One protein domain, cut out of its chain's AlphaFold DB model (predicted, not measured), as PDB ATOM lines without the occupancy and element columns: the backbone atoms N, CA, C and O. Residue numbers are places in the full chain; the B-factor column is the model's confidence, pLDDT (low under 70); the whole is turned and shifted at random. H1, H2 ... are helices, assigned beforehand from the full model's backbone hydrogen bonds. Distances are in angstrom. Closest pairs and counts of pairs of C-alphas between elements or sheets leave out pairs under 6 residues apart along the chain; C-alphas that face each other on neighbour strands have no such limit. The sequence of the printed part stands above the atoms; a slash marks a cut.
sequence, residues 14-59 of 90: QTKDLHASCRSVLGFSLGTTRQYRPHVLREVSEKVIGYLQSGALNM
ATOM      1  N   GLN A  14      25.326  11.872 -59.657       92.62
ATOM      2  CA  GLN A  14      26.727  12.162 -59.955       92.62
ATOM      3  C   GLN A  14      27.519  12.238 -58.646       92.62
ATOM      4  O   GLN A  14      27.183  12.993 -57.735       92.62
ATOM      5  N   THR A  15      28.604  11.474 -58.542       91.62
ATOM      6  CA  THR A  15      29.414  11.391 -57.313       91.62
ATOM      7  C   THR A  15      30.005  12.736 -56.890       91.62
ATOM      8  O   THR A  15      30.110  13.003 -55.693       91.62
ATOM      9  N   LYS A  16      30.326  13.622 -57.847       94.50
ATOM     10  CA  LYS A  16      30.823  14.978 -57.561       94.50
ATOM     11  C   LYS A  16      29.835  15.814 -56.739       94.50
ATOM     12  O   LYS A  16      30.277  16.586 -55.894       94.50
ATOM     13  N   ASP A  17      28.529  15.622 -56.936       92.94
ATOM     14  CA  ASP A  17      27.495  16.412 -56.261       92.94
ATOM     15  C   ASP A  17      27.419  16.035 -54.775       92.94
ATOM     16  O   ASP A  17      27.167  16.886 -53.923       92.94
ATOM     17  N   LEU A  18      27.700  14.769 -54.449       95.06
ATOM     18  CA  LEU A  18      27.793  14.281 -53.072       95.06
ATOM     19  C   LEU A  18      29.122  14.662 -52.420       95.06
ATOM     20  O   LEU A  18      29.128  15.125 -51.283       95.06
ATOM     21  N   HIS A  19      30.232  14.507 -53.147       95.38
ATOM     22  CA  HIS A  19      31.569  14.805 -52.640       95.38
ATOM     23  C   HIS A  19      31.737  16.291 -52.307       95.38
ATOM     24  O   HIS A  19      32.113  16.627 -51.189       95.38
ATOM     25  N   ALA A  20      31.390  17.185 -53.239       96.25
ATOM     26  CA  ALA A  20      31.556  18.626 -53.049       96.25
ATOM     27  C   ALA A  20      30.653  19.203 -51.944       96.25
ATOM     28  O   ALA A  20      30.914  20.296 -51.448       96.25
ATOM     29  N   SER A  21      29.588  18.488 -51.566       96.31
ATOM     30  CA  SER A  21      28.625  18.926 -50.550       96.31
ATOM     31  C   SER A  21      28.660  18.107 -49.258       96.31
ATOM     32  O   SER A  21      27.857  18.370 -48.362       96.31
ATOM     33  N   CYS A  22      29.561  17.123 -49.152       95.88
ATOM     34  CA  CYS A  22      29.637  16.177 -48.036       95.88
ATOM     35  C   CYS A  22      28.287  15.500 -47.719       95.88
ATOM     36  O   CYS A  22      27.895  15.376 -46.558       95.88
ATOM     37  N   ARG A  23      27.546  15.079 -48.752       95.31
ATOM     38  CA  ARG A  23      26.226  14.433 -48.618       95.31
ATOM     39  C   ARG A  23      26.287  12.932 -48.892       95.31
ATOM     40  O   ARG A  23      27.215  12.427 -49.515       95.31
ATOM     41  N   SER A  24      25.259  12.209 -48.451       94.19
ATOM     42  CA  SER A  24      25.127  10.763 -48.660       94.19
ATOM     43  C   SER A  24      23.728  10.383 -49.133       94.19
ATOM     44  O   SER A  24      22.747  11.044 -48.798       94.19
ATOM     45  N   VAL A  25      23.645   9.282 -49.882       90.94
ATOM     46  CA  VAL A  25      22.388   8.649 -50.300       90.94
ATOM     47  C   VAL A  25      22.359   7.239 -49.724       90.94
ATOM     48  O   VAL A  25      23.295   6.469 -49.928       90.94
ATOM     49  N   LEU A  26      21.302   6.912 -48.982       90.75
ATOM     50  CA  LEU A  26      21.158   5.637 -48.280       90.75
ATOM     51  C   LEU A  26      19.951   4.867 -48.818       90.75
ATOM     52  O   LEU A  26      18.864   5.423 -48.962       90.75
ATOM     53  N   GLY A  27      20.139   3.573 -49.081       88.56
ATOM     54  CA  GLY A  27      19.052   2.648 -49.390       88.56
ATOM     55  C   GLY A  27      18.533   1.962 -48.127       88.56
ATOM     56  O   GLY A  27      19.320   1.528 -47.287       88.56
ATOM     57  N   PHE A  28      17.212   1.818 -48.005       89.88
ATOM     58  CA  PHE A  28      16.579   1.084 -46.909       89.88
ATOM     59  C   PHE A  28      15.532   0.097 -47.436       89.88
ATOM     60  O   PHE A  28      14.719   0.430 -48.292       89.88
ATOM     61  N   SER A  29      15.535  -1.118 -46.888       89.94
ATOM     62  CA  SER A  29      14.557  -2.163 -47.193       89.94
ATOM     63  C   SER A  29      14.176  -2.883 -45.908       89.94
ATOM     64  O   SER A  29      14.966  -3.657 -45.371       89.94
ATOM     65  N   LEU A  30      12.944  -2.677 -45.436       92.44
ATOM     66  CA  LEU A  30      12.458  -3.316 -44.211       92.44
ATOM     67  C   LEU A  30      12.485  -4.851 -44.307       92.44
ATOM     68  O   LEU A  30      12.815  -5.520 -43.332       92.44
ATOM     69  N   GLY A  31      12.174  -5.417 -45.480       93.31
ATOM     70  CA  GLY A  31      12.210  -6.866 -45.707       93.31
ATOM     71  C   GLY A  31      13.625  -7.438 -45.598       93.31
ATOM     72  O   GLY A  31      13.835  -8.425 -44.897       93.31
ATOM     73  N   THR A  32      14.603  -6.772 -46.218       94.25
ATOM     74  CA  THR A  32      16.022  -7.153 -46.140       94.25
ATOM     75  C   THR A  32      16.558  -6.973 -44.719       94.25
ATOM     76  O   THR A  32      17.233  -7.858 -44.198       94.25
ATOM     77  N   THR A  33      16.214  -5.871 -44.044       94.81
ATOM     78  CA  THR A  33      16.583  -5.657 -42.639       94.81
ATOM     79  C   THR A  33      15.993  -6.741 -41.744       94.81
ATOM     80  O   THR A  33      16.706  -7.275 -40.905       94.81
ATOM     81  N   ARG A  34      14.731  -7.137 -41.951       94.81
ATOM     82  CA  ARG A  34      14.106  -8.231 -41.195       94.81
ATOM     83  C   ARG A  34      14.832  -9.556 -41.399       94.81
ATOM     84  O   ARG A  34      15.013 -10.290 -40.439       94.81
ATOM     85  N   GLN A  35      15.243  -9.850 -42.630       96.00
ATOM     86  CA  GLN A  35      15.916 -11.102 -42.968       96.00
ATOM     87  C   GLN A  35      17.312 -11.213 -42.338       96.00
ATOM     88  O   GLN A  35      17.651 -12.265 -41.808       96.00
ATOM     89  N   TYR A  36      18.115 -10.146 -42.384       96.38
ATOM     90  CA  TYR A  36      19.533 -10.209 -41.995       96.38
ATOM     91  C   TYR A  36      19.858  -9.542 -40.652       96.38
ATOM     92  O   TYR A  36      20.897  -9.821 -40.059       96.38
ATOM     93  N   ARG A  37      19.002  -8.642 -40.158       95.50
ATOM     94  CA  ARG A  37      19.175  -7.909 -38.890       95.50
ATOM     95  C   ARG A  37      17.859  -7.816 -38.090       95.50
ATOM     96  O   ARG A  37      17.448  -6.717 -37.715       95.50
ATOM     97  N   PRO A  38      17.191  -8.946 -37.787       95.38
ATOM     98  CA  PRO A  38      15.897  -8.943 -37.096       95.38
ATOM     99  C   PRO A  38      15.947  -8.327 -35.688       95.38
ATOM    100  O   PRO A  38      14.969  -7.724 -35.254       95.38
ATOM    101  N   HIS A  39      17.082  -8.423 -34.987       95.25
ATOM    102  CA  HIS A  39      17.253  -7.861 -33.641       95.25
ATOM    103  C   HIS A  39      17.061  -6.337 -33.604       95.25
ATOM    104  O   HIS A  39      16.457  -5.830 -32.662       95.25
ATOM    105  N   VAL A  40      17.492  -5.625 -34.654       93.94
ATOM    106  CA  VAL A  40      17.286  -4.173 -34.785       93.94
ATOM    107  C   VAL A  40      15.796  -3.856 -34.878       93.94
ATOM    108  O   VAL A  40      15.312  -2.921 -34.248       93.94
ATOM    109  N   LEU A  41      15.039  -4.654 -35.638       94.62
ATOM    110  CA  LEU A  41      13.599  -4.443 -35.768       94.62
ATOM    111  C   LEU A  41      12.842  -4.759 -34.483       94.62
ATOM    112  O   LEU A  41      11.828  -4.114 -34.239       94.62
ATOM    113  N   ARG A  42      13.321  -5.702 -33.663       93.75
ATOM    114  CA  ARG A  42      12.692  -6.010 -32.374       93.75
ATOM    115  C   ARG A  42      12.657  -4.778 -31.468       93.75
ATOM    116  O   ARG A  42      11.574  -4.368 -31.067       93.75
ATOM    117  N   GLU A  43      13.807  -4.146 -31.241       94.12
ATOM    118  CA  GLU A  43      13.898  -2.938 -30.405       94.12
ATOM    119  C   GLU A  43      13.020  -1.799 -30.953       94.12
ATOM    120  O   GLU A  43      12.324  -1.107 -30.211       94.12
ATOM    121  N   VAL A  44      13.012  -1.616 -32.277       94.94
ATOM    122  CA  VAL A  44      12.160  -0.606 -32.921       94.94
ATOM    123  C   VAL A  44      10.677  -0.935 -32.736       94.94
ATOM    124  O   VAL A  44       9.881  -0.038 -32.462       94.94
ATOM    125  N   SER A  45      10.294  -2.207 -32.864       94.44
ATOM    126  CA  SER A  45       8.899  -2.638 -32.753       94.44
ATOM    127  C   SER A  45       8.324  -2.404 -31.360       94.44
ATOM    128  O   SER A  45       7.207  -1.906 -31.258       94.44
ATOM    129  N   GLU A  46       9.100  -2.657 -30.303       95.94
ATOM    130  CA  GLU A  46       8.697  -2.401 -28.916       95.94
ATOM    131  C   GLU A  46       8.343  -0.919 -28.706       95.94
ATOM    132  O   GLU A  46       7.288  -0.600 -28.157       95.94
ATOM    133  N   LYS A  47       9.163  -0.002 -29.239       96.56
ATOM    134  CA  LYS A  47       8.910   1.448 -29.159       96.56
ATOM    135  C   LYS A  47       7.659   1.859 -29.938       96.56
ATOM    136  O   LYS A  47       6.823   2.596 -29.422       96.56
ATOM    137  N   VAL A  48       7.510   1.375 -31.174       96.31
ATOM    138  CA  VAL A  48       6.356   1.707 -32.030       96.31
ATOM    139  C   VAL A  48       5.049   1.187 -31.430       96.31
ATOM    140  O   VAL A  48       4.054   1.910 -31.428       96.31
ATOM    141  N   ILE A  49       5.047  -0.035 -30.888       96.50
ATOM    142  CA  ILE A  49       3.889  -0.603 -30.187       96.50
ATOM    143  C   ILE A  49       3.556   0.239 -28.954       96.50
ATOM    144  O   ILE A  49       2.388   0.564 -28.751       96.50
ATOM    145  N   GLY A  50       4.563   0.665 -28.186       97.69
ATOM    146  CA  GLY A  50       4.367   1.579 -27.061       97.69
ATOM    147  C   GLY A  50       3.677   2.886 -27.468       97.69
ATOM    148  O   GLY A  50       2.738   3.315 -26.802       97.69
ATOM    149  N   TYR A  51       4.067   3.489 -28.596       97.94
ATOM    150  CA  TYR A  51       3.410   4.701 -29.106       97.94
ATOM    151  C   TYR A  51       1.972   4.470 -29.575       97.94
ATOM    152  O   TYR A  51       1.133   5.356 -29.420       97.94
ATOM    153  N   LEU A  52       1.677   3.299 -30.144       96.62
ATOM    154  CA  LEU A  52       0.307   2.927 -30.503       96.62
ATOM    155  C   LEU A  52      -0.561   2.761 -29.250       96.62
ATOM    156  O   LEU A  52      -1.683   3.255 -29.214       96.62
ATOM    157  N   GLN A  53      -0.034   2.098 -28.218       97.00
ATOM    158  CA  GLN A  53      -0.743   1.871 -26.956       97.00
ATOM    159  C   GLN A  53      -1.013   3.169 -26.191       97.00
ATOM    160  O   GLN A  53      -2.093   3.331 -25.631       97.00
ATOM    161  N   SER A  54      -0.056   4.100 -26.175       97.56
ATOM    162  CA  SER A  54      -0.217   5.387 -25.491       97.56
ATOM    163  C   SER A  54      -1.051   6.406 -26.275       97.56
ATOM    164  O   SER A  54      -1.361   7.471 -25.744       97.56
ATOM    165  N   GLY A  55      -1.386   6.122 -27.538       96.62
ATOM    166  CA  GLY A  55      -2.042   7.074 -28.439       96.62
ATOM    167  C   GLY A  55      -1.117   8.176 -28.977       96.62
ATOM    168  O   GLY A  55      -1.576   9.069 -29.688       96.62
ATOM    169  N   ALA A  56       0.189   8.119 -28.685       97.62
ATOM    170  CA  ALA A  56       1.181   9.045 -29.238       97.62
ATOM    171  C   ALA A  56       1.387   8.852 -30.753       97.62
ATOM    172  O   ALA A  56       1.813   9.776 -31.448       97.62
ATOM    173  N   LEU A  57       1.068   7.664 -31.275       96.00
ATOM    174  CA  LEU A  57       1.026   7.371 -32.703       96.00
ATOM    175  C   LEU A  57      -0.386   6.946 -33.113       96.00
ATOM    176  O   LEU A  57      -0.817   5.829 -32.835       96.00
ATOM    177  N   ASN A  58      -1.073   7.816 -33.856       94.00
ATOM    178  CA  ASN A  58      -2.395   7.533 -34.410       94.00
ATOM    179  C   ASN A  58      -2.285   7.028 -35.851       94.00
ATOM    180  O   ASN A  58      -1.809   7.734 -36.744       94.00
ATOM    181  N   MET A  59      -2.745   5.801 -36.097       92.62
ATOM    182  CA  MET A  59      -2.750   5.227 -37.439       92.62
ATOM    183  C   MET A  59      -3.980   5.696 -38.221       92.62
ATOM    184  O   MET A  59      -5.107   5.322 -37.912       92.62
TER     185      MET A  59
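What this domain is: This is residues 14 to 59 of the 90 residues of an uncharacterized protein of Paenibacillus sp. RIFOXYA1_FULL_44_5 (UniProt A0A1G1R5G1). A short helix, H1, lies at one end, and an outstretched run, residues 20 to 29, leads from it to a V made by H2 and the longer H3. No helix packs on H1. The 46 printed residues hold three named helices in the order H1, H2, H3 and no named strand; the class is all helix. The whole is extended, with a radius of gyration of the C-alphas of 16.5 A and spans of 46 by 26 by 15 A.

Where its parts are: H1 is residues 15 to 19, beginning at C-alpha 15 (29.414, 11.391, -57.313). H2 is residues 30 to 36. H3, residues 38 to 54, is 24.5 A long and ends at C-alpha 54 (-0.217, 5.387, -25.491).

How they stand to each other: H1 is apart from H2 and H3. H2 and H3 are close but not clearly touching; their closest C-alphas, of Arg 34 and Leu 41, are 6.6 A apart. They run opposite ways at a steep tilt of 42 degrees. In H1, H2 and H3 every O i to N i+4 pair is within hydrogen-bond range.

The domain as a whole: The C-alphas farthest apart, of Lys 16 and Gln 53, are 45.9 A apart. The printed part has no cut and no long link; no printed residue is under pLDDT 70.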